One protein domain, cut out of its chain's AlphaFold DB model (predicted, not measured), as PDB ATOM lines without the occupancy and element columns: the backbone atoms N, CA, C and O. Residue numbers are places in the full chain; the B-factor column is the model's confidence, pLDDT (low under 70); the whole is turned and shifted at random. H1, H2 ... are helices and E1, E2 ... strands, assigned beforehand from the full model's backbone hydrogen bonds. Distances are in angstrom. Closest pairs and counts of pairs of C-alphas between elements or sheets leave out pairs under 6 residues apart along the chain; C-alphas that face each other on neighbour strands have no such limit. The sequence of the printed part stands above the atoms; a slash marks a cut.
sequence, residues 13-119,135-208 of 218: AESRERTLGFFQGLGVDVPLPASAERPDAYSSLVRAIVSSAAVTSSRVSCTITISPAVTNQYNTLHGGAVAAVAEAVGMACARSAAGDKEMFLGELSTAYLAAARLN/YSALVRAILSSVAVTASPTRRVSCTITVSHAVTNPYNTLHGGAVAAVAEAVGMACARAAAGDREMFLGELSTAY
ATOM      1  N   ALA A  13      46.013 -70.243  27.660       82.31
ATOM      2  CA  ALA A  13      46.092 -70.024  29.101       82.31
ATOM      3  C   ALA A  13      46.749 -68.677  29.442       82.31
ATOM      4  O   ALA A  13      46.135 -67.877  30.143       82.31
ATOM      5  N   GLU A  14      47.921 -68.381  28.871       83.06
ATOM      6  CA  GLU A  14      48.617 -67.098  29.080       83.06
ATOM      7  C   GLU A  14      47.793 -65.917  28.559       83.06
ATOM      8  O   GLU A  14      47.727 -64.858  29.179       83.06
ATOM      9  N   SER A  15      47.128 -66.098  27.415       80.25
ATOM     10  CA  SER A  15      46.211 -65.103  26.864       80.25
ATOM     11  C   SER A  15      45.068 -64.818  27.835       80.25
ATOM     12  O   SER A  15      44.749 -63.654  28.059       80.25
ATOM     13  N   ARG A  16      44.454 -65.859  28.414       83.25
ATOM     14  CA  ARG A  16      43.368 -65.711  29.390       83.25
ATOM     15  C   ARG A  16      43.848 -65.018  30.659       83.25
ATOM     16  O   ARG A  16      43.173 -64.107  31.124       83.25
ATOM     17  N   GLU A  17      44.984 -65.436  31.201       85.31
ATOM     18  CA  GLU A  17      45.565 -64.851  32.410       85.31
ATOM     19  C   GLU A  17      45.864 -63.362  32.223       85.31
ATOM     20  O   GLU A  17      45.443 -62.547  33.039       85.31
ATOM     21  N   ARG A  18      46.474 -62.975  31.098       82.25
ATOM     22  CA  ARG A  18      46.725 -61.559  30.785       82.25
ATOM     23  C   ARG A  18      45.449 -60.753  30.613       82.25
ATOM     24  O   ARG A  18      45.381 -59.618  31.072       82.25
ATOM     25  N   THR A  19      44.439 -61.317  29.954       83.62
ATOM     26  CA  THR A  19      43.143 -60.650  29.816       83.62
ATOM     27  C   THR A  19      42.487 -60.428  31.174       83.62
ATOM     28  O   THR A  19      42.021 -59.327  31.443       83.62
ATOM     29  N   LEU A  20      42.478 -61.439  32.048       84.19
ATOM     30  CA  LEU A  20      41.963 -61.293  33.411       84.19
ATOM     31  C   LEU A  20      42.775 -60.260  34.199       84.19
ATOM     32  O   LEU A  20      42.185 -59.380  34.814       84.19
ATOM     33  N   GLY A  21      44.105 -60.295  34.088       82.19
ATOM     34  CA  GLY A  21      45.000 -59.308  34.688       82.19
ATOM     35  C   GLY A  21      44.730 -57.876  34.216       82.19
ATOM     36  O   GLY A  21      44.805 -56.949  35.012       82.19
ATOM     37  N   PHE A  22      44.339 -57.671  32.954       83.62
ATOM     38  CA  PHE A  22      43.913 -56.356  32.463       83.62
ATOM     39  C   PHE A  22      42.638 -55.871  33.163       83.62
ATOM     40  O   PHE A  22      42.603 -54.743  33.647       83.62
ATOM     41  N   PHE A  23      41.610 -56.718  33.271       81.44
ATOM     42  CA  PHE A  23      40.378 -56.360  33.984       81.44
ATOM     43  C   PHE A  23      40.612 -56.161  35.492       81.44
ATOM     44  O   PHE A  23      40.023 -55.264  36.094       81.44
ATOM     45  N   GLN A  24      41.531 -56.921  36.091       79.38
ATOM     46  CA  GLN A  24      42.012 -56.679  37.454       79.38
ATOM     47  C   GLN A  24      42.744 -55.339  37.570       79.38
ATOM     48  O   GLN A  24      42.519 -54.615  38.532       79.38
ATOM     49  N   GLY A  25      43.559 -54.972  36.577       75.38
ATOM     50  CA  GLY A  25      44.242 -53.680  36.502       75.38
ATOM     51  C   GLY A  25      43.290 -52.495  36.334       75.38
ATOM     52  O   GLY A  25      43.572 -51.418  36.850       75.38
ATOM     53  N   LEU A  26      42.132 -52.693  35.689       72.19
ATOM     54  CA  LEU A  26      41.041 -51.712  35.734       72.19
ATOM     55  C   LEU A  26      40.472 -51.590  37.157       72.19
ATOM     56  O   LEU A  26      40.020 -50.517  37.550       72.19
ATOM     57  N   GLY A  27      40.533 -52.667  37.944       70.88
ATOM     58  CA  GLY A  27      40.084 -52.741  39.334       70.88
ATOM     59  C   GLY A  27      38.706 -53.376  39.498       70.88
ATOM     60  O   GLY A  27      37.953 -52.936  40.358       70.88
ATOM     61  N   VAL A  28      38.346 -54.363  38.666       72.50
ATOM     62  CA  VAL A  28      37.065 -55.100  38.771       72.50
ATOM     63  C   VAL A  28      36.812 -55.649  40.185       72.50
ATOM     64  O   VAL A  28      35.673 -55.642  40.637       72.50
ATOM     65  N   ASP A  29      37.865 -56.037  40.909       71.50
ATOM     66  CA  ASP A  29      37.772 -56.566  42.280       71.50
ATOM     67  C   ASP A  29      37.872 -55.476  43.371       71.50
ATOM     68  O   ASP A  29      37.930 -55.773  44.564       71.50
ATOM     69  N   VAL A  30      37.927 -54.198  42.981       74.06
ATOM     70  CA  VAL A  30      38.063 -53.057  43.894       74.06
ATOM     71  C   VAL A  30      36.697 -52.386  44.075       74.06
ATOM     72  O   VAL A  30      36.061 -52.046  43.070       74.06
ATOM     73  N   PRO A  31      36.261 -52.104  45.322       77.38
ATOM     74  CA  PRO A  31      35.037 -51.351  45.572       77.38
ATOM     75  C   PRO A  31      34.988 -50.046  44.776       77.38
ATOM     76  O   PRO A  31      36.004 -49.358  44.602       77.38
ATOM     77  N   LEU A  32      33.807 -49.714  44.261       74.50
ATOM     78  CA  LEU A  32      33.597 -48.459  43.554       74.50
ATOM     79  C   LEU A  32      33.690 -47.287  44.536       74.50
ATOM     80  O   LEU A  32      33.279 -47.409  45.692       74.50
ATOM     81  N   PRO A  33      34.227 -46.134  44.110       75.88
ATOM     82  CA  PRO A  33      34.142 -44.940  44.927       75.88
ATOM     83  C   PRO A  33      32.696 -44.447  44.988       75.88
ATOM     84  O   PRO A  33      31.967 -44.520  44.000       75.88
ATOM     85  N   ALA A  34      32.310 -43.839  46.113       80.25
ATOM     86  CA  ALA A  34      30.961 -43.297  46.306       80.25
ATOM     87  C   ALA A  34      30.544 -42.298  45.206       80.25
ATOM     88  O   ALA A  34      29.363 -42.135  44.915       80.25
ATOM     89  N   SER A  35      31.502 -41.626  44.558       76.19
ATOM     90  CA  SER A  35      31.239 -40.743  43.419       76.19
ATOM     91  C   SER A  35      30.687 -41.468  42.188       76.19
ATOM     92  O   SER A  35      29.895 -40.860  41.473       76.19
ATOM     93  N   ALA A  36      31.073 -42.726  41.958       74.62
ATOM     94  CA  ALA A  36      30.612 -43.553  40.842       74.62
ATOM     95  C   ALA A  36      29.242 -44.202  41.105       74.62
ATOM     96  O   ALA A  36      28.602 -44.668  40.169       74.62
ATOM     97  N   GLU A  37      28.779 -44.209  42.357       77.62
ATOM     98  CA  GLU A  37      27.454 -44.714  42.747       77.62
ATOM     99  C   GLU A  37      26.370 -43.628  42.707       77.62
ATOM    100  O   GLU A  37      25.175 -43.926  42.764       77.62
ATOM    101  N   ARG A  38      26.764 -42.352  42.604       82.88
ATOM    102  CA  ARG A  38      25.810 -41.243  42.533       82.88
ATOM    103  C   ARG A  38      25.008 -41.302  41.226       82.88
ATOM    104  O   ARG A  38      25.598 -41.540  40.171       82.88
ATOM    105  N   PRO A  39      23.698 -41.003  41.256       83.81
ATOM    106  CA  PRO A  39      22.936 -40.770  40.035       83.81
ATOM    107  C   PRO A  39      23.626 -39.726  39.151       83.81
ATOM    108  O   PRO A  39      24.192 -38.760  39.668       83.81
ATOM    109  N   ASP A  40      23.580 -39.921  37.834       83.56
ATOM    110  CA  ASP A  40      24.188 -39.015  36.848       83.56
ATOM    111  C   ASP A  40      25.725 -38.861  36.974       83.56
ATOM    112  O   ASP A  40      26.312 -37.884  36.495       83.56
ATOM    113  N   ALA A  41      26.414 -39.815  37.618       85.25
ATOM    114  CA  ALA A  41      27.875 -39.800  37.743       85.25
ATOM    115  C   ALA A  41      28.575 -39.736  36.375       85.25
ATOM    116  O   ALA A  41      29.556 -39.005  36.226       85.25
ATOM    117  N   TYR A  42      28.045 -40.431  35.363       86.25
ATOM    118  CA  TYR A  42      28.589 -40.422  34.004       86.25
ATOM    119  C   TYR A  42      28.502 -39.052  33.344       86.25
ATOM    120  O   TYR A  42      29.529 -38.516  32.925       86.25
ATOM    121  N   SER A  43      27.330 -38.417  33.333       87.25
ATOM    122  CA  SER A  43      27.221 -37.052  32.812       87.25
ATOM    123  C   SER A  43      28.046 -36.063  33.628       87.25
ATOM    124  O   SER A  43      28.601 -35.124  33.062       87.25
ATOM    125  N   SER A  44      28.147 -36.252  34.948       86.88
ATOM    126  CA  SER A  44      28.981 -35.410  35.815       86.88
ATOM    127  C   SER A  44      30.455 -35.488  35.415       86.88
ATOM    128  O   SER A  44      31.106 -34.451  35.301       86.88
ATOM    129  N   LEU A  45      30.959 -36.692  35.134       84.75
ATOM    130  CA  LEU A  45      32.325 -36.906  34.666       84.75
ATOM    131  C   LEU A  45      32.551 -36.281  33.285       84.75
ATOM    132  O   LEU A  45      33.508 -35.536  33.103       84.75
ATOM    133  N   VAL A  46      31.646 -36.514  32.328       88.25
ATOM    134  CA  VAL A  46      31.731 -35.902  30.988       88.25
ATOM    135  C   VAL A  46      31.746 -34.375  31.085       88.25
ATOM    136  O   VAL A  46      32.537 -33.713  30.415       88.25
ATOM    137  N   ARG A  47      30.925 -33.803  31.968       87.94
ATOM    138  CA  ARG A  47      30.874 -32.358  32.207       87.94
ATOM    139  C   ARG A  47      32.158 -31.822  32.839       87.94
ATOM    140  O   ARG A  47      32.565 -30.727  32.482       87.94
ATOM    141  N   ALA A  48      32.798 -32.578  33.730       84.75
ATOM    142  CA  ALA A  48      34.083 -32.203  34.321       84.75
ATOM    143  C   ALA A  48      35.228 -32.198  33.288       84.75
ATOM    144  O   ALA A  48      36.145 -31.385  33.386       84.75
ATOM    145  N   ILE A  49      35.157 -33.064  32.270       87.75
ATOM    146  CA  ILE A  49      36.127 -33.099  31.160       87.75
ATOM    147  C   ILE A  49      35.980 -31.870  30.257       87.75
ATOM    148  O   ILE A  49      36.979 -31.320  29.785       87.75
ATOM    149  N   VAL A  50      34.743 -31.442  29.992       89.25
ATOM    150  CA  VAL A  50      34.441 -30.291  29.133       89.25
ATOM    151  C   VAL A  50      34.743 -28.989  29.881       89.25
ATOM    152  O   VAL A  50      33.957 -28.528  30.701       89.25
ATOM    153  N   SER A  51      35.877 -28.355  29.573       84.06
ATOM    154  CA  SER A  51      36.310 -27.119  30.244       84.06
ATOM    155  C   SER A  51      35.635 -25.862  29.721       84.06
ATOM    156  O   SER A  51      35.477 -24.887  30.451       84.06
ATOM    157  N   SER A  52      35.244 -25.860  28.450       87.88
ATOM    158  CA  SER A  52      34.434 -24.794  27.871       87.88
ATOM    159  C   SER A  52      33.611 -25.322  26.706       87.88
ATOM    160  O   SER A  52      34.004 -26.274  26.032       87.88
ATOM    161  N   ALA A  53      32.473 -24.682  26.453       90.00
ATOM    162  CA  ALA A  53      31.643 -24.944  25.290       90.00
ATOM    163  C   ALA A  53      31.156 -23.624  24.690       90.00
ATOM    164  O   ALA A  53      30.811 -22.690  25.412       90.00
ATOM    165  N   ALA A  54      31.121 -23.559  23.363       90.38
ATOM    166  CA  ALA A  54      30.547 -22.459  22.605       90.38
ATOM    167  C   ALA A  54      29.460 -23.011  21.684       90.38
ATOM    168  O   ALA A  54      29.698 -23.950  20.916       90.38
ATOM    169  N   VAL A  55      28.272 -22.416  21.775       88.38
ATOM    170  CA  VAL A  55      27.086 -22.802  21.011       88.38
ATOM    171  C   VAL A  55      26.656 -21.623  20.149       88.38
ATOM    172  O   VAL A  55      26.530 -20.497  20.622       88.38
ATOM    173  N   THR A  56      26.429 -21.895  18.872       84.88
ATOM    174  CA  THR A  56      25.856 -20.973  17.888       84.88
ATOM    175  C   THR A  56      24.709 -21.677  17.167       84.88
ATOM    176  O   THR A  56      24.534 -22.884  17.328       84.88
ATOM    177  N   SER A  57      23.950 -20.958  16.339       77.62
ATOM    178  CA  SER A  57      22.822 -21.536  15.592       77.62
ATOM    179  C   SER A  57      23.215 -22.653  14.617       77.62
ATOM    180  O   SER A  57      22.350 -23.413  14.198       77.62
ATOM    181  N   SER A  58      24.495 -22.763  14.247       79.62
ATOM    182  CA  SER A  58      24.993 -23.754  13.282       79.62
ATOM    183  C   SER A  58      26.127 -24.633  13.807       79.62
ATOM    184  O   SER A  58      26.572 -25.541  13.105       79.62
ATOM    185  N   ARG A  59      26.639 -24.367  15.013       86.38
ATOM    186  CA  ARG A  59      27.826 -25.047  15.533       86.38
ATOM    187  C   ARG A  59      27.810 -25.137  17.046       86.38
ATOM    188  O   ARG A  59      27.726 -24.118  17.729       86.38
ATOM    189  N   VAL A  60      28.027 -26.351  17.539       90.38
ATOM    190  CA  VAL A  60      28.467 -26.621  18.907       90.38
ATOM    191  C   VAL A  60      29.950 -26.973  18.864       90.38
ATOM    192  O   VAL A  60      30.393 -27.745  18.016       90.38
ATOM    193  N   SER A  61      30.735 -26.383  19.756       91.62
ATOM    194  CA  SER A  61      32.152 -26.707  19.929       91.62
ATOM    195  C   SER A  61      32.499 -26.737  21.409       91.62
ATOM    196  O   SER A  61      31.878 -26.026  22.198       91.62
ATOM    197  N   CYS A  62      33.484 -27.544  21.786       93.81
ATOM    198  CA  CYS A  62      33.957 -27.625  23.158       93.81
ATOM    199  C   CYS A  62      35.477 -27.755  23.227       93.81
ATOM    200  O   CYS A  62      36.117 -28.232  22.290       93.81
ATOM    201  N   THR A  63      36.027 -27.368  24.372       92.19
ATOM    202  CA  THR A  63      37.400 -27.672  24.773       92.19
ATOM    203  C   THR A  63      37.349 -28.713  25.880       92.19
ATOM    204  O   THR A  63      36.480 -28.651  26.751       92.19
ATOM    205  N   ILE A  64      38.278 -29.662  25.843       90.50
ATOM    206  CA  ILE A  64      38.434 -30.686  26.875       90.50
ATOM    207  C   ILE A  64      39.716 -30.441  27.667       90.50
ATOM    208  O   ILE A  64      40.721 -30.010  27.103       90.50
ATOM    209  N   THR A  65      39.687 -30.730  28.965       87.81
ATOM    210  CA  THR A  65      40.891 -30.760  29.806       87.81
ATOM    211  C   THR A  65      41.327 -32.197  30.010       87.81
ATOM    212  O   THR A  65      40.541 -33.039  30.434       87.81
ATOM    213  N   ILE A  66      42.594 -32.476  29.711       88.19
ATOM    214  CA  ILE A  66      43.199 -33.779  29.976       88.19
ATOM    215  C   ILE A  66      43.746 -33.737  31.399       88.19
ATOM    216  O   ILE A  66      44.616 -32.923  31.704       88.19
ATOM    217  N   SER A  67      43.230 -34.604  32.264       86.50
ATOM    218  CA  SER A  67      43.653 -34.734  33.658       86.50
ATOM    219  C   SER A  67      43.939 -36.202  33.998       86.50
ATOM    220  O   SER A  67      43.473 -37.094  33.283       86.50
ATOM    221  N   PRO A  68      44.651 -36.482  35.108       85.75
ATOM    222  CA  PRO A  68      44.884 -37.852  35.569       85.75
ATOM    223  C   PRO A  68      43.607 -38.681  35.783       85.75
ATOM    224  O   PRO A  68      43.665 -39.906  35.748       85.75
ATOM    225  N   ALA A  69      42.453 -38.043  36.003       82.88
ATOM    226  CA  ALA A  69      41.176 -38.725  36.221       82.88
ATOM    227  C   ALA A  69      40.633 -39.423  34.958       82.88
ATOM    228  O   ALA A  69      39.783 -40.306  35.065       82.88
ATOM    229  N   VAL A  70      41.098 -39.026  33.768       86.25
ATOM    230  CA  VAL A  70      40.554 -39.480  32.473       86.25
ATOM    231  C   VAL A  70      41.618 -40.010  31.520       86.25
ATOM    232  O   VAL A  70      41.346 -40.275  30.349       86.25
ATOM    233  N   THR A  71      42.837 -40.184  32.020       88.00
ATOM    234  CA  THR A  71      43.942 -40.779  31.278       88.00
ATOM    235  C   THR A  71      44.155 -42.222  31.699       88.00
ATOM    236  O   THR A  71      44.135 -42.529  32.887       88.00
ATOM    237  N   ASN A  72      44.431 -43.088  30.732       82.94
ATOM    238  CA  ASN A  72      44.809 -44.472  30.979       82.94
ATOM    239  C   ASN A  72      46.278 -44.592  31.434       82.94
ATOM    240  O   ASN A  72      47.034 -43.621  31.489       82.94
ATOM    241  N   GLN A  73      46.714 -45.829  31.683       79.88
ATOM    242  CA  GLN A  73      48.084 -46.176  32.090       79.88
ATOM    243  C   GLN A  73      49.201 -45.718  31.127       79.88
ATOM    244  O   GLN A  73      50.368 -45.694  31.510       79.88
ATOM    245  N   TYR A  74      48.872 -45.359  29.883       83.00
ATOM    246  CA  TYR A  74      49.811 -44.810  28.901       83.00
ATOM    247  C   TYR A  74      49.875 -43.273  28.935       83.00
ATOM    248  O   TYR A  74      50.495 -42.657  28.064       83.00
ATOM    249  N   ASN A  75      49.238 -42.642  29.930       85.62
ATOM    250  CA  ASN A  75      49.056 -41.195  30.049       85.62
ATOM    251  C   ASN A  75      48.357 -40.577  28.829       85.62
ATOM    252  O   ASN A  75      48.626 -39.428  28.464       85.62
ATOM    253  N   THR A  76      47.475 -41.340  28.182       88.62
ATOM    254  CA  THR A  76      46.639 -40.872  27.073       88.62
ATOM    255  C   THR A  76      45.178 -40.853  27.497       88.62
ATOM    256  O   THR A  76      44.756 -41.669  28.313       88.62
ATOM    257  N   LEU A  77      44.406 -39.903  26.974       90.31
ATOM    258  CA  LEU A  77      42.960 -39.831  27.182       90.31
ATOM    259  C   LEU A  77      42.293 -41.148  26.746       90.31
ATOM    260  O   LEU A  77      42.599 -41.654  25.664       90.31
ATOM    261  N   HIS A  78      41.388 -41.683  27.570       89.62
ATOM    262  CA  HIS A  78      40.594 -42.866  27.207       89.62
ATOM    263  C   HIS A  78      39.771 -42.611  25.943       89.62
ATOM    264  O   HIS A  78      39.157 -41.550  25.794       89.62
ATOM    265  N   GLY A  79      39.709 -43.590  25.044       89.31
ATOM    266  CA  GLY A  79      38.919 -43.485  23.822       89.31
ATOM    267  C   GLY A  79      37.429 -43.315  24.118       89.31
ATOM    268  O   GLY A  79      36.775 -42.425  23.580       89.31
ATOM    269  N   GLY A  80      36.909 -44.069  25.081       89.06
ATOM    270  CA  GLY A  80      35.554 -43.951  25.598       89.06
ATOM    271  C   GLY A  80      35.251 -42.554  26.131       89.06
ATOM    272  O   GLY A  80      34.136 -42.063  25.954       89.06
ATOM    273  N   ALA A  81      36.229 -41.865  26.731       90.25
ATOM    274  CA  ALA A  81      36.038 -40.496  27.205       90.25
ATOM    275  C   ALA A  81      35.840 -39.530  26.025       90.25
ATOM    276  O   ALA A  81      34.960 -38.670  26.074       90.25
ATOM    277  N   VAL A  82      36.590 -39.715  24.932       92.00
ATOM    278  CA  VAL A  82      36.374 -38.981  23.673       92.00
ATOM    279  C   VAL A  82      34.987 -39.286  23.106       92.00
ATOM    280  O   VAL A  82      34.259 -38.358  22.763       92.00
ATOM    281  N   ALA A  83      34.595 -40.562  23.059       91.88
ATOM    282  CA  ALA A  83      33.282 -40.993  22.580       91.88
ATOM    283  C   ALA A  83      32.133 -40.385  23.408       91.88
ATOM    284  O   ALA A  83      31.123 -39.954  22.856       91.88
ATOM    285  N   ALA A  84      32.304 -40.280  24.726       91.19
ATOM    286  CA  ALA A  84      31.340 -39.665  25.634       91.19
ATOM    287  C   ALA A  84      31.179 -38.158  25.402       91.19
ATOM    288  O   ALA A  84      30.061 -37.640  25.377       91.19
ATOM    289  N   VAL A  85      32.290 -37.444  25.198       93.12
ATOM    290  CA  VAL A  85      32.252 -36.021  24.838       93.12
ATOM    291  C   VAL A  85      31.623 -35.839  23.454       93.12
ATOM    292  O   VAL A  85      30.799 -34.943  23.275       93.12
ATOM    293  N   ALA A  86      31.957 -36.700  22.490       93.31
ATOM    294  CA  ALA A  86      31.376 -36.673  21.151       93.31
ATOM    295  C   ALA A  86      29.854 -36.898  21.179       93.31
ATOM    296  O   ALA A  86      29.124 -36.150  20.530       93.31
ATOM    297  N   GLU A  87      29.364 -37.852  21.981       92.75
ATOM    298  CA  GLU A  87      27.931 -38.034  22.238       92.75
ATOM    299  C   GLU A  87      27.310 -36.753  22.807       92.75
ATOM    300  O   GLU A  87      26.310 -36.271  22.275       92.75
ATOM    301  N   ALA A  88      27.898 -36.170  23.856       91.00
ATOM    302  CA  ALA A  88      27.350 -34.977  24.499       91.00
ATOM    303  C   ALA A  88      27.256 -33.782  23.532       91.00
ATOM    304  O   ALA A  88      26.225 -33.105  23.474       91.00
ATOM    305  N   VAL A  89      28.301 -33.545  22.733       91.69
ATOM    306  CA  VAL A  89      28.336 -32.481  21.715       91.69
ATOM    307  C   VAL A  89      27.341 -32.758  20.586       91.69
ATOM    308  O   VAL A  89      26.617 -31.849  20.177       91.69
ATOM    309  N   GLY A  90      27.265 -34.002  20.108       91.31
ATOM    310  CA  GLY A  90      26.315 -34.416  19.077       91.31
ATOM    311  C   GLY A  90      24.866 -34.243  19.529       91.31
ATOM    312  O   GLY A  90      24.058 -33.659  18.808       91.31
ATOM    313  N   MET A  91      24.553 -34.648  20.760       88.44
ATOM    314  CA  MET A  91      23.233 -34.466  21.366       88.44
ATOM    315  C   MET A  91      22.889 -32.987  21.559       88.44
ATOM    316  O   MET A  91      21.767 -32.582  21.264       88.44
ATOM    317  N   ALA A  92      23.838 -32.156  22.002       88.62
ATOM    318  CA  ALA A  92      23.634 -30.710  22.097       88.62
ATOM    319  C   ALA A  92      23.353 -30.083  20.721       88.62
ATOM    320  O   ALA A  92      22.451 -29.255  20.586       88.62
ATOM    321  N   CYS A  93      24.074 -30.519  19.684       89.62
ATOM    322  CA  CYS A  93      23.834 -30.089  18.310       89.62
ATOM    323  C   CYS A  93      22.441 -30.516  17.824       89.62
ATOM    324  O   CYS A  93      21.689 -29.688  17.310       89.62
ATOM    325  N   ALA A  94      22.053 -31.775  18.042       88.94
ATOM    326  CA  ALA A  94      20.737 -32.283  17.668       88.94
ATOM    327  C   ALA A  94      19.606 -31.509  18.368       88.94
ATOM    328  O   ALA A  94      18.653 -31.094  17.710       88.94
ATOM    329  N   ARG A  95      19.752 -31.209  19.669       86.69
ATOM    330  CA  ARG A  95      18.808 -30.365  20.430       86.69
ATOM    331  C   ARG A  95      18.687 -28.962  19.856       86.69
ATOM    332  O   ARG A  95      17.576 -28.459  19.733       86.69
ATOM    333  N   SER A  96      19.804 -28.347  19.466       85.50
ATOM    334  CA  SER A  96      19.782 -26.997  18.886       85.50
ATOM    335  C   SER A  96      18.963 -26.912  17.590       85.50
ATOM    336  O   SER A  96      18.389 -25.866  17.301       85.50
ATOM    337  N   ALA A  97      18.855 -28.020  16.844       85.75
ATOM    338  CA  ALA A  97      18.104 -28.100  15.593       85.75
ATOM    339  C   ALA A  97      16.667 -28.627  15.771       85.75
ATOM    340  O   ALA A  97      15.742 -28.142  15.122       85.75
ATOM    341  N   ALA A  98      16.468 -29.633  16.626       86.50
ATOM    342  CA  ALA A  98      15.196 -30.347  16.777       86.50
ATOM    343  C   ALA A  98      14.328 -29.859  17.954       86.50
ATOM    344  O   ALA A  98      13.159 -30.255  18.047       86.50
ATOM    345  N   GLY A  99      14.883 -29.018  18.835       83.62
ATOM    346  CA  GLY A  99      14.288 -28.625  20.111       83.62
ATOM    347  C   GLY A  99      14.418 -29.708  21.188       83.62
ATOM    348  O   GLY A  99      15.158 -30.682  21.039       83.62
ATOM    349  N   ASP A 100      13.658 -29.564  22.275       82.75
ATOM    350  CA  ASP A 100      13.688 -30.467  23.437       82.75
ATOM    351  C   ASP A 100      12.851 -31.740  23.250       82.75
ATOM    352  O   ASP A 100      12.052 -32.134  24.098       82.75
ATOM    353  N   LYS A 101      13.038 -32.412  22.115       84.94
ATOM    354  CA  LYS A 101      12.436 -33.725  21.868       84.94
ATOM    355  C   LYS A 101      13.262 -34.822  22.530       84.94
ATOM    356  O   LYS A 101      14.473 -34.683  22.717       84.94
ATOM    357  N   GLU A 102      12.604 -35.923  22.880       82.81
ATOM    358  CA  GLU A 102      13.312 -37.153  23.233       82.81
ATOM    359  C   GLU A 102      14.128 -37.618  22.024       82.81
ATOM    360  O   GLU A 102      13.633 -37.670  20.897       82.81
ATOM    361  N   MET A 103      15.406 -37.898  22.260       81.75
ATOM    362  CA  MET A 103      16.353 -38.319  21.238       81.75
ATOM    363  C   MET A 103      17.230 -39.418  21.814       81.75
ATOM    364  O   MET A 103      17.621 -39.362  22.980       81.75
ATOM    365  N   PHE A 104      17.557 -40.387  20.970       81.94
ATOM    366  CA  PHE A 104      18.466 -41.475  21.289       81.94
ATOM    367  C   PHE A 104      19.613 -41.487  20.278       81.94
ATOM    368  O   PHE A 104      19.440 -41.121  19.113       81.94
ATOM    369  N   LEU A 105      20.794 -41.903  20.729       87.69
ATOM    370  CA  LEU A 105      21.949 -42.082  19.860       87.69
ATOM    371  C   LEU A 105      21.755 -43.373  19.057       87.69
ATOM    372  O   LEU A 105      21.679 -44.438  19.656       87.69
ATOM    373  N   GLY A 106      21.639 -43.282  17.730       91.00
ATOM    374  CA  GLY A 106      21.489 -44.456  16.856       91.00
ATOM    375  C   GLY A 106      22.824 -45.077  16.436       91.00
ATOM    376  O   GLY A 106      22.954 -46.297  16.362       91.00
ATOM    377  N   GLU A 107      23.843 -44.247  16.217       92.88
ATOM    378  CA  GLU A 107      25.193 -44.675  15.846       92.88
ATOM    379  C   GLU A 107      26.224 -43.676  16.382       92.88
ATOM    380  O   GLU A 107      25.968 -42.471  16.438       92.88
ATOM    381  N   LEU A 108      27.396 -44.182  16.762       92.25
ATOM    382  CA  LEU A 108      28.575 -43.381  17.071       92.25
ATOM    383  C   LEU A 108      29.794 -44.004  16.398       92.25
ATOM    384  O   LEU A 108      30.167 -45.130  16.720       92.25
ATOM    385  N   SER A 109      30.435 -43.248  15.511       93.56
ATOM    386  CA  SER A 109      31.708 -43.622  14.900       93.56
ATOM    387  C   SER A 109      32.768 -42.586  15.250       93.56
ATOM    388  O   SER A 109      32.556 -41.384  15.090       93.56
ATOM    389  N   THR A 110      33.893 -43.050  15.791       92.00
ATOM    390  CA  THR A 110      35.016 -42.207  16.210       92.00
ATOM    391  C   THR A 110      36.313 -42.758  15.633       92.00
ATOM    392  O   THR A 110      36.707 -43.885  15.937       92.00
ATOM    393  N   ALA A 111      36.996 -41.937  14.834       93.50
ATOM    394  CA  ALA A 111      38.346 -42.201  14.350       93.50
ATOM    395  C   ALA A 111      39.366 -41.447  15.217       93.50
ATOM    396  O   ALA A 111      39.326 -40.221  15.335       93.50
ATOM    397  N   TYR A 112      40.294 -42.184  15.814       91.25
ATOM    398  CA  TYR A 112      41.317 -41.671  16.716       91.25
ATOM    399  C   TYR A 112      42.616 -41.472  15.936       91.25
ATOM    400  O   TYR A 112      43.425 -42.382  15.771       91.25
ATOM    401  N   LEU A 113      42.810 -40.258  15.425       91.69
ATOM    402  CA  LEU A 113      43.943 -39.948  14.546       91.69
ATOM    403  C   LEU A 113      45.279 -39.837  15.295       91.69
ATOM    404  O   LEU A 113      46.337 -40.073  14.717       91.69
ATOM    405  N   ALA A 114      45.236 -39.451  16.571       90.00
ATOM    406  CA  ALA A 114      46.405 -39.330  17.432       90.00
ATOM    407  C   ALA A 114      46.009 -39.465  18.906       90.00
ATOM    408  O   ALA A 114      44.902 -39.101  19.305       90.00
ATOM    409  N   ALA A 115      46.942 -39.948  19.728       89.12
ATOM    410  CA  ALA A 115      46.738 -40.050  21.165       89.12
ATOM    411  C   ALA A 115      46.888 -38.678  21.843       89.12
ATOM    412  O   ALA A 115      47.938 -38.038  21.752       89.12
ATOM    413  N   ALA A 116      45.855 -38.250  22.567       90.00
ATOM    414  CA  ALA A 116      45.893 -37.032  23.368       90.00
ATOM    415  C   ALA A 116      46.593 -37.323  24.705       90.00
ATOM    416  O   ALA A 116      46.040 -38.015  25.558       90.00
ATOM    417  N   ARG A 117      47.836 -36.851  24.867       89.31
ATOM    418  CA  ARG A 117      48.673 -37.125  26.047       89.31
ATOM    419  C   ARG A 117      48.503 -36.064  27.129       89.31
ATOM    420  O   ARG A 117      48.372 -34.881  26.826       89.31
ATOM    421  N   LEU A 118      48.580 -36.488  28.388       85.88
ATOM    422  CA  LEU A 118      48.706 -35.576  29.522       85.88
ATOM    423  C   LEU A 118      50.064 -34.863  29.453       85.88
ATOM    424  O   LEU A 118      51.115 -35.506  29.436       85.88
ATOM    425  N   ASN A 119      50.059 -33.531  29.419       71.81
ATOM    426  CA  ASN A 119      51.297 -32.757  29.444       71.81
ATOM    427  C   ASN A 119      51.997 -32.912  30.801       71.81
ATOM    428  O   ASN A 119      51.405 -32.682  31.853       71.81
ATOM    429  N   TYR A 135      37.714 -42.340  35.470       81.38
ATOM    430  CA  TYR A 135      37.050 -42.852  34.276       81.38
ATOM    431  C   TYR A 135      37.016 -44.384  34.246       81.38
ATOM    432  O   TYR A 135      35.935 -44.957  34.113       81.38
ATOM    433  N   SER A 136      38.144 -45.066  34.475       79.69
ATOM    434  CA  SER A 136      38.157 -46.533  34.582       79.69
ATOM    435  C   SER A 136      37.279 -47.050  35.722       79.69
ATOM    436  O   SER A 136      36.631 -48.087  35.573       79.69
ATOM    437  N   ALA A 137      37.196 -46.328  36.848       75.75
ATOM    438  CA  ALA A 137      36.293 -46.693  37.942       75.75
ATOM    439  C   ALA A 137      34.815 -46.644  37.519       75.75
ATOM    440  O   ALA A 137      34.019 -47.478  37.946       75.75
ATOM    441  N   LEU A 138      34.443 -45.719  36.636       77.06
ATOM    442  CA  LEU A 138      33.091 -45.655  36.097       77.06
ATOM    443  C   LEU A 138      32.837 -46.723  35.023       77.06
ATOM    444  O   LEU A 138      31.781 -47.348  35.027       77.06
ATOM    445  N   VAL A 139      33.820 -47.010  34.162       81.38
ATOM    446  CA  VAL A 139      33.757 -48.149  33.223       81.38
ATOM    447  C   VAL A 139      33.564 -49.469  33.975       81.38
ATOM    448  O   VAL A 139      32.791 -50.324  33.548       81.38
ATOM    449  N   ARG A 140      34.187 -49.619  35.146       77.75
ATOM    450  CA  ARG A 140      33.934 -50.743  36.058       77.75
ATOM    451  C   ARG A 140      32.541 -50.749  36.652       77.75
ATOM    452  O   ARG A 140      31.949 -51.812  36.732       77.75
ATOM    453  N   ALA A 141      32.024 -49.597  37.075       71.56
ATOM    454  CA  ALA A 141      30.661 -49.517  37.596       71.56
ATOM    455  C   ALA A 141      29.634 -50.031  36.575       71.56
ATOM    456  O   ALA A 141      28.598 -50.575  36.949       71.56
ATOM    457  N   ILE A 142      29.958 -49.888  35.287       77.38
ATOM    458  CA  ILE A 142      29.188 -50.431  34.172       77.38
ATOM    459  C   ILE A 142      29.445 -51.942  34.014       77.38
ATOM    460  O   ILE A 142      28.494 -52.703  33.855       77.38
ATOM    461  N   LEU A 143      30.700 -52.403  34.063       76.81
ATOM    462  CA  LEU A 143      31.081 -53.820  33.952       76.81
ATOM    463  C   LEU A 143      30.747 -54.616  35.227       76.81
ATOM    464  O   LEU A 143      31.546 -54.691  36.156       76.81
ATOM    465  N   SER A 144      29.600 -55.294  35.254       67.06
ATOM    466  CA  SER A 144      29.169 -56.068  36.427       67.06
ATOM    467  C   SER A 144      29.764 -57.465  36.525       67.06
ATOM    468  O   SER A 144      29.902 -58.006  37.619       67.06
ATOM    469  N   SER A 145      30.141 -58.061  35.395       61.62
ATOM    470  CA  SER A 145      30.980 -59.257  35.386       61.62
ATOM    471  C   SER A 145      31.752 -59.374  34.078       61.62
ATOM    472  O   SER A 145      31.316 -58.890  33.030       61.62
ATOM    473  N   VAL A 146      32.907 -60.036  34.126       64.50
ATOM    474  CA  VAL A 146      33.708 -60.341  32.939       64.50
ATOM    475  C   VAL A 146      34.070 -61.821  32.942       64.50
ATOM    476  O   VAL A 146      34.692 -62.326  33.872       64.50
ATOM    477  N   ALA A 147      33.698 -62.518  31.873       66.06
ATOM    478  CA  ALA A 147      34.026 -63.913  31.637       66.06
ATOM    479  C   ALA A 147      34.978 -64.034  30.441       66.06
ATOM    480  O   ALA A 147      34.665 -63.654  29.310       66.06
ATOM    481  N   VAL A 148      36.151 -64.619  30.682       68.56
ATOM    482  CA  VAL A 148      37.159 -64.877  29.647       68.56
ATOM    483  C   VAL A 148      37.230 -66.375  29.396       68.56
ATOM    484  O   VAL A 148      37.653 -67.141  30.268       68.56
ATOM    485  N   THR A 149      36.837 -66.806  28.197       63.59
ATOM    486  CA  THR A 149      36.954 -68.213  27.798       63.59
ATOM    487  C   THR A 149      38.276 -68.451  27.077       63.59
ATOM    488  O   THR A 149      38.553 -67.866  26.028       63.59
ATOM    489  N   ALA A 150      39.084 -69.372  27.614       57.34
ATOM    490  CA  ALA A 150      40.274 -69.904  26.949       57.34
ATOM    491  C   ALA A 150      39.863 -70.896  25.844       57.34
ATOM    492  O   ALA A 150      40.112 -72.093  25.927       57.34
ATOM    493  N   SER A 151      39.165 -70.400  24.825       56.38
ATOM    494  CA  SER A 151      38.843 -71.134  23.596       56.38
ATOM    495  C   SER A 151      39.931 -70.878  22.542       56.38
ATOM    496  O   SER A 151      40.532 -69.798  22.557       56.38
ATOM    497  N   PRO A 152      40.166 -71.784  21.569       58.06
ATOM    498  CA  PRO A 152      40.994 -71.492  20.393       58.06
ATOM    499  C   PRO A 152      40.578 -70.211  19.644       58.06
ATOM    500  O   PRO A 152      41.419 -69.580  19.007       58.06
ATOM    501  N   THR A 153      39.315 -69.785  19.763       61.06
ATOM    502  CA  THR A 153      38.797 -68.529  19.190       61.06
ATOM    503  C   THR A 153      38.961 -67.294  20.085       61.06
ATOM    504  O   THR A 153      38.557 -66.222  19.655       61.06
ATOM    505  N   ARG A 154      39.557 -67.418  21.286       69.69
ATOM    506  CA  ARG A 154      39.804 -66.345  22.280       69.69
ATOM    507  C   ARG A 154      38.637 -65.356  22.393       69.69
ATOM    508  O   ARG A 154      38.644 -64.294  21.776       69.69
ATOM    509  N   ARG A 155      37.630 -65.704  23.194       78.12
ATOM    510  CA  ARG A 155      36.438 -64.870  23.391       78.12
ATOM    511  C   ARG A 155      36.472 -64.202  24.763       78.12
ATOM    512  O   ARG A 155      36.613 -64.871  25.788       78.12
ATOM    513  N   VAL A 156      36.286 -62.887  24.761       81.56
ATOM    514  CA  VAL A 156      35.974 -62.097  25.954       81.56
ATOM    515  C   VAL A 156      34.483 -61.796  25.931       81.56
ATOM    516  O   VAL A 156      33.931 -61.428  24.894       81.56
ATOM    517  N   SER A 157      33.807 -62.011  27.050       81.00
ATOM    518  CA  SER A 157      32.397 -61.679  27.228       81.00
ATOM    519  C   SER A 157      32.239 -60.936  28.545       81.00
ATOM    520  O   SER A 157      32.918 -61.247  29.519       81.00
ATOM    521  N   CYS A 158      31.366 -59.941  28.577       79.56
ATOM    522  CA  CYS A 158      31.096 -59.166  29.778       79.56
ATOM    523  C   CYS A 158      29.599 -58.936  29.934       79.56
ATOM    524  O   CYS A 158      28.857 -58.900  28.949       79.56
ATOM    525  N   THR A 159      29.177 -58.756  31.176       81.06
ATOM    526  CA  THR A 159      27.845 -58.279  31.530       81.06
ATOM    527  C   THR A 159      27.954 -56.821  31.934       81.06
ATOM    528  O   THR A 159      28.909 -56.418  32.602       81.06
ATOM    529  N   ILE A 160      26.973 -56.038  31.505       81.81
ATOM    530  CA  ILE A 160      26.841 -54.634  31.860       81.81
ATOM    531  C   ILE A 160      25.665 -54.494  32.824       81.81
ATOM    532  O   ILE A 160      24.594 -55.041  32.560       81.81
ATOM    533  N   THR A 161      25.849 -53.750  33.911       82.94
ATOM    534  CA  THR A 161      24.745 -53.279  34.751       82.94
ATOM    535  C   THR A 161      24.352 -51.873  34.324       82.94
ATOM    536  O   THR A 161      25.178 -50.963  34.278       82.94
ATOM    537  N   VAL A 162      23.066 -51.692  34.028       86.38
ATOM    538  CA  VAL A 162      22.483 -50.374  33.774       86.38
ATOM    539  C   VAL A 162      21.970 -49.836  35.102       86.38
ATOM    540  O   VAL A 162      21.005 -50.364  35.646       86.38
ATOM    541  N   SER A 163      22.639 -48.816  35.632       85.94
ATOM    542  CA  SER A 163      22.275 -48.150  36.884       85.94
ATOM    543  C   SER A 163      22.013 -46.663  36.655       85.94
ATOM    544  O   SER A 163      22.453 -46.090  35.655       85.94
ATOM    545  N   HIS A 164      21.381 -46.002  37.626       86.56
ATOM    546  CA  HIS A 164      21.161 -44.553  37.586       86.56
ATOM    547  C   HIS A 164      22.446 -43.714  37.476       86.56
ATOM    548  O   HIS A 164      22.382 -42.541  37.110       86.56
ATOM    549  N   ALA A 165      23.617 -44.281  37.775       84.38
ATOM    550  CA  ALA A 165      24.897 -43.597  37.617       84.38
ATOM    551  C   ALA A 165      25.295 -43.398  36.143       84.38
ATOM    552  O   ALA A 165      26.055 -42.482  35.828       84.38
ATOM    553  N   VAL A 166      24.795 -44.256  35.248       86.56
ATOM    554  CA  VAL A 166      25.233 -44.368  33.843       86.56
ATOM    555  C   VAL A 166      24.083 -44.200  32.849       86.56
ATOM    556  O   VAL A 166      24.279 -44.313  31.638       86.56
ATOM    557  N   THR A 167      22.880 -43.914  33.344       88.38
ATOM    558  CA  THR A 167      21.740 -43.512  32.522       88.38
ATOM    559  C   THR A 167      21.637 -42.000  32.397       88.38
ATOM    560  O   THR A 167      21.841 -41.272  33.365       88.38
ATOM    561  N   ASN A 168      21.214 -41.549  31.223       85.06
ATOM    562  CA  ASN A 168      20.881 -40.160  30.941       85.06
ATOM    563  C   ASN A 168      19.495 -39.770  31.523       85.06
ATOM    564  O   ASN A 168      18.774 -40.631  32.041       85.06
ATOM    565  N   PRO A 169      19.056 -38.499  31.390       84.31
ATOM    566  CA  PRO A 169      17.750 -38.041  31.884       84.31
ATOM    567  C   PRO A 169      16.519 -38.755  31.296       84.31
ATOM    568  O   PRO A 169      15.432 -38.634  31.851       84.31
ATOM    569  N   TYR A 170      16.670 -39.502  30.198       84.81
ATOM    570  CA  TYR A 170      15.617 -40.346  29.616       84.81
ATOM    571  C   TYR A 170      15.608 -41.768  30.189       84.81
ATOM    572  O   TYR A 170      14.950 -42.654  29.645       84.81
ATOM    573  N   ASN A 171      16.362 -42.010  31.265       87.31
ATOM    574  CA  ASN A 171      16.557 -43.323  31.868       87.31
ATOM    575  C   ASN A 171      17.153 -44.353  30.890       87.31
ATOM    576  O   ASN A 171      16.863 -45.543  30.974       87.31
ATOM    577  N   THR A 172      17.971 -43.904  29.934       88.31
ATOM    578  CA  THR A 172      18.645 -44.782  28.964       88.31
ATOM    579  C   THR A 172      20.156 -44.723  29.150       88.31
ATOM    580  O   THR A 172      20.699 -43.665  29.459       88.31
ATOM    581  N   LEU A 173      20.841 -45.857  29.000       89.19
ATOM    582  CA  LEU A 173      22.298 -45.957  29.091       89.19
ATOM    583  C   LEU A 173      22.963 -44.995  28.093       89.19
ATOM    584  O   LEU A 173      22.574 -44.955  26.925       89.19
ATOM    585  N   HIS A 174      23.971 -44.245  28.543       89.81
ATOM    586  CA  HIS A 174      24.756 -43.380  27.659       89.81
ATOM    587  C   HIS A 174      25.435 -44.180  26.545       89.81
ATOM    588  O   HIS A 174      26.043 -45.222  26.798       89.81
ATOM    589  N   GLY A 175      25.416 -43.661  25.318       88.00
ATOM    590  CA  GLY A 175      26.133 -44.292  24.214       88.00
ATOM    591  C   GLY A 175      27.643 -44.329  24.464       88.00
ATOM    592  O   GLY A 175      28.288 -45.365  24.337       88.00
ATOM    593  N   GLY A 176      28.204 -43.233  24.965       88.31
ATOM    594  CA  GLY A 176      29.593 -43.142  25.389       88.31
ATOM    595  C   GLY A 176      29.965 -44.184  26.444       88.31
ATOM    596  O   GLY A 176      31.081 -44.690  26.414       88.31
ATOM    597  N   ALA A 177      29.040 -44.556  27.338       87.81
ATOM    598  CA  ALA A 177      29.278 -45.606  28.330       87.81
ATOM    599  C   ALA A 177      29.433 -46.984  27.662       87.81
ATOM    600  O   ALA A 177      30.324 -47.753  28.023       87.81
ATOM    601  N   VAL A 178      28.625 -47.273  26.637       89.25
ATOM    602  CA  VAL A 178      28.778 -48.479  25.806       89.25
ATOM    603  C   VAL A 178      30.103 -48.449  25.046       89.25
ATOM    604  O   VAL A 178      30.817 -49.448  25.033       89.25
ATOM    605  N   ALA A 179      30.466 -47.304  24.460       89.38
ATOM    606  CA  ALA A 179      31.737 -47.129  23.761       89.38
ATOM    607  C   ALA A 179      32.945 -47.358  24.688       89.38
ATOM    608  O   ALA A 179      33.926 -47.980  24.284       89.38
ATOM    609  N   ALA A 180      32.853 -46.929  25.948       88.25
ATOM    610  CA  ALA A 180      33.879 -47.154  26.961       88.25
ATOM    611  C   ALA A 180      34.046 -48.638  27.314       88.25
ATOM    612  O   ALA A 180      35.164 -49.146  27.414       88.25
ATOM    613  N   VAL A 181      32.934 -49.365  27.455       88.81
ATOM    614  CA  VAL A 181      32.971 -50.819  27.655       88.81
ATOM    615  C   VAL A 181      33.545 -51.522  26.425       88.81
ATOM    616  O   VAL A 181      34.386 -52.412  26.562       88.81
ATOM    617  N   ALA A 182      33.137 -51.109  25.223       90.00
ATOM    618  CA  ALA A 182      33.654 -51.656  23.974       90.00
ATOM    619  C   ALA A 182      35.167 -51.421  23.830       90.00
ATOM    620  O   ALA A 182      35.884 -52.340  23.431       90.00
ATOM    621  N   GLU A 183      35.671 -50.247  24.221       89.38
ATOM    622  CA  GLU A 183      37.107 -49.974  24.312       89.38
ATOM    623  C   GLU A 183      37.789 -50.928  25.296       89.38
ATOM    624  O   GLU A 183      38.759 -51.585  24.923       89.38
ATOM    625  N   ALA A 184      37.288 -51.048  26.530       86.75
ATOM    626  CA  ALA A 184      37.898 -51.908  27.543       86.75
ATOM    627  C   ALA A 184      37.986 -53.371  27.070       86.75
ATOM    628  O   ALA A 184      39.042 -54.002  27.164       86.75
ATOM    629  N   VAL A 185      36.905 -53.902  26.489       87.25
ATOM    630  CA  VAL A 185      36.866 -55.263  25.928       87.25
ATOM    631  C   VAL A 185      37.771 -55.393  24.698       87.25
ATOM    632  O   VAL A 185      38.485 -56.388  24.560       87.25
ATOM    633  N   GLY A 186      37.789 -54.395  23.815       88.00
ATOM    634  CA  GLY A 186      38.662 -54.363  22.641       88.00
ATOM    635  C   GLY A 186      40.143 -54.365  23.021       88.00
ATOM    636  O   GLY A 186      40.919 -55.160  22.489       88.00
ATOM    637  N   MET A 187      40.527 -53.552  24.006       85.44
ATOM    638  CA  MET A 187      41.885 -53.474  24.547       85.44
ATOM    639  C   MET A 187      42.303 -54.776  25.232       85.44
ATOM    640  O   MET A 187      43.413 -55.263  25.012       85.44
ATOM    641  N   ALA A 188      41.401 -55.390  25.998       83.50
ATOM    642  CA  ALA A 188      41.588 -56.713  26.584       83.50
ATOM    643  C   ALA A 188      41.873 -57.792  25.516       83.50
ATOM    644  O   ALA A 188      42.807 -58.590  25.664       83.50
ATOM    645  N   CYS A 189      41.110 -57.793  24.417       82.62
ATOM    646  CA  CYS A 189      41.319 -58.685  23.273       82.62
ATOM    647  C   CYS A 189      42.643 -58.399  22.547       82.62
ATOM    648  O   CYS A 189      43.386 -59.326  22.214       82.62
ATOM    649  N   ALA A 190      42.969 -57.124  22.333       83.56
ATOM    650  CA  ALA A 190      44.204 -56.708  21.682       83.56
ATOM    651  C   ALA A 190      45.437 -57.124  22.501       83.56
ATOM    652  O   ALA A 190      46.380 -57.677  21.935       83.56
ATOM    653  N   ARG A 191      45.402 -56.994  23.838       77.12
ATOM    654  CA  ARG A 191      46.470 -57.474  24.742       77.12
ATOM    655  C   ARG A 191      46.640 -58.986  24.692       77.12
ATOM    656  O   ARG A 191      47.767 -59.481  24.638       77.12
ATOM    657  N   ALA A 192      45.533 -59.725  24.650       75.75
ATOM    658  CA  ALA A 192      45.547 -61.175  24.454       75.75
ATOM    659  C   ALA A 192      46.213 -61.595  23.130       75.75
ATOM    660  O   ALA A 192      46.800 -62.676  23.034       75.75
ATOM    661  N   ALA A 193      46.116 -60.767  22.090       76.12
ATOM    662  CA  ALA A 193      46.686 -61.053  20.779       76.12
ATOM    663  C   ALA A 193      48.141 -60.581  20.628       76.12
ATOM    664  O   ALA A 193      48.974 -61.346  20.142       76.12
ATOM    665  N   ALA A 194      48.437 -59.347  21.038       75.50
ATOM    666  CA  ALA A 194      49.683 -58.637  20.745       75.50
ATOM    667  C   ALA A 194      50.664 -58.563  21.932       75.50
ATOM    668  O   ALA A 194      51.809 -58.134  21.759       75.50
ATOM    669  N   GLY A 195      50.245 -59.002  23.122       70.06
ATOM    670  CA  GLY A 195      51.027 -58.900  24.349       70.06
ATOM    671  C   GLY A 195      50.976 -57.509  24.983       70.06
ATOM    672  O   GLY A 195      50.100 -56.702  24.680       70.06
ATOM    673  N   ASP A 196      51.907 -57.246  25.900       69.75
ATOM    674  CA  ASP A 196      51.892 -56.054  26.756       69.75
ATOM    675  C   ASP A 196      52.654 -54.883  26.117       69.75
ATOM    676  O   ASP A 196      53.709 -54.451  26.575       69.75
ATOM    677  N   ARG A 197      52.158 -54.441  24.961       76.94
ATOM    678  CA  ARG A 197      52.689 -53.288  24.227       76.94
ATOM    679  C   ARG A 197      51.776 -52.091  24.427       76.94
ATOM    680  O   ARG A 197      50.568 -52.262  24.593       76.94
ATOM    681  N   GLU A 198      52.346 -50.889  24.345       78.38
ATOM    682  CA  GLU A 198      51.539 -49.675  24.223       78.38
ATOM    683  C   GLU A 198      50.600 -49.833  23.024       78.38
ATOM    684  O   GLU A 198      51.013 -50.220  21.928       78.38
ATOM    685  N   MET A 199      49.318 -49.595  23.268       79.44
ATOM    686  CA  MET A 199      48.266 -49.716  22.272       79.44
ATOM    687  C   MET A 199      47.399 -48.479  22.346       79.44
ATOM    688  O   MET A 199      47.107 -47.980  23.432       79.44
ATOM    689  N   PHE A 200      46.990 -48.014  21.178       80.69
ATOM    690  CA  PHE A 200      46.060 -46.915  21.027       80.69
ATOM    691  C   PHE A 200      44.849 -47.418  20.246       80.69
ATOM    692  O   PHE A 200      44.981 -48.230  19.326       80.69
ATOM    693  N   LEU A 201      43.668 -46.951  20.635       84.25
ATOM    694  CA  LEU A 201      42.454 -47.168  19.865       84.25
ATOM    695  C   LEU A 201      42.593 -46.380  18.558       84.25
ATOM    696  O   LEU A 201      42.961 -45.211  18.609       84.25
ATOM    697  N   GLY A 202      42.378 -47.020  17.406       89.81
ATOM    698  CA  GLY A 202      42.457 -46.367  16.090       89.81
ATOM    699  C   GLY A 202      41.085 -45.953  15.559       89.81
ATOM    700  O   GLY A 202      40.905 -44.836  15.085       89.81
ATOM    701  N   GLU A 203      40.093 -46.826  15.701       92.19
ATOM    702  CA  GLU A 203      38.708 -46.578  15.307       92.19
ATOM    703  C   GLU A 203      37.767 -47.349  16.236       92.19
ATOM    704  O   GLU A 203      38.084 -48.459  16.672       92.19
ATOM    705  N   LEU A 204      36.613 -46.757  16.537       91.38
ATOM    706  CA  LEU A 204      35.507 -47.418  17.216       91.38
ATOM    707  C   LEU A 204      34.194 -46.981  16.567       91.38
ATOM    708  O   LEU A 204      33.857 -45.798  16.596       91.38
ATOM    709  N   SER A 205      33.445 -47.943  16.030       92.62
ATOM    710  CA  SER A 205      32.076 -47.742  15.559       92.62
ATOM    711  C   SER A 205      31.117 -48.589  16.388       92.62
ATOM    712  O   SER A 205      31.366 -49.771  16.634       92.62
ATOM    713  N   THR A 206      30.047 -47.963  16.871       90.81
ATOM    714  CA  THR A 206      29.012 -48.586  17.700       90.81
ATOM    715  C   THR A 206      27.639 -48.241  17.139       90.81
ATOM    716  O   THR A 206      27.287 -47.067  17.035       90.81
ATOM    717  N   ALA A 207      26.853 -49.270  16.824       91.75
ATOM    718  CA  ALA A 207      25.455 -49.140  16.430       91.75
ATOM    719  C   ALA A 207      24.542 -49.505  17.608       91.75
ATOM    720  O   ALA A 207      24.687 -50.570  18.214       91.75
ATOM    721  N   TYR A 208      23.583 -48.635  17.917       89.00
ATOM    722  CA  TYR A 208      22.658 -48.786  19.036       89.00
ATOM    723  C   TYR A 208      21.291 -49.210  18.505       89.00
ATOM    724  O   TYR A 208      20.479 -48.391  18.080       89.00
TER     725      TYR A 208
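What this domain is: This is residues 13 to 119 and 135 to 208 of the 218 residues of the protein "Hypothetical protein" of Miscanthus lutarioriparius (UniProt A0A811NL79). Two long helices, H4 and H6, overlap by their first parts and run away from each other along the long axis, with the hairpin E1 E2 packed on H4 towards one end and the hairpin E4 E5 on H6 towards the other. A third strand pair, E3 and E6, covers one side where the two helices meet; H3 and H5 cross them on the other side, and H1 packs on E4 and the last part of H6. The printed part has 181 residues with six named helices and six named strands, in the order H1 H2 H3 E1 E2 H4 E3 H5 E4 E5 H6 E6. The class is mixed; each of the three sheets has two antiparallel strands. The whole is compact, with a radius of gyration of the C-alphas of 16.7 A, and elongated, spanning 55 by 33 by 30 A.

How they stand to each other: Look first at the hairpin of E4, residues 143 to 149, and E5, residues 155 to 160, where N 147 and O 157 are 2.8 A apart, within hydrogen-bond range. From E5 go to H6, residues 175 to 194: their closest C-alphas, Val 156 and Cys 189, are 6.9 A apart. H6 touches H4, residues 79 to 98, at a shallow tilt of 27 degrees, opposite ways; Gly 80 and Ala 180 have the closest C-alphas, 3.9 A apart, and H4 touches H6 with residues 79 to 87 alone, H6 touches H4 with residues 175 to 183 alone. Next find E3, residues 107 to 111, and E6, residues 203 to 207, antiparallel, with N 206 and O 108 at 2.8 A; the closest C-alphas of H6 and E6, Ala 179 and Thr 206, are 6.8 A apart. H5, residues 135 to 142, touches H6 about perpendicular at 77 degrees, closest at Val 139 and Val 181, 6.2 A between C-alphas. H3, residues 41 to 49, touches H4 at 88 degrees, closest at the C-alphas of Val 46 and Val 85, 6.2 A. E1, residues 50 to 55, and E2, residues 60 to 64, form a hairpin, with N 54 and O 61 at 2.8 A; the C-alphas of Val 60 and Cys 93, closest between E2 and H4, are 5.8 A apart. H1, residues 13 to 26, touches residues 188 to 193 of H6, closest at the C-alphas of Ser 15 and Ala 192, 4.7 A. H2, residues 34 to 37, touches H5, closest at the C-alphas of Ala 36 and Leu 138, 5.8 A. In H1, H3, H4, H5 and H6 every O i to N i+4 pair is within hydrogen-bond range; H2 is too short for one.

Where its parts are: Find C-alpha 13 at (46.092, -70.024, 29.101), where H1 begins; it runs 20.1 A. H4 starts at C-alpha 79, (38.919, -43.485, 23.822), and runs 28.0 A; H6 runs 27.8 A, and E4 16.7 A. E6 ends at C-alpha 207, (25.455, -49.140, 16.430).

The domain as a whole: The two C-alphas farthest apart, Ala 13 and Ser 57, are 55.5 A apart. Residues 120 to 134 are not printed, and C-alphas 119 and 135 stand 18.1 A apart across this cut. The links E2 to H4 and E5 to H6 are long, 14 residues each. Confidence is under 70 at residues 144 to 154 and residue 196; the mean pLDDT of the printed part is 83.5.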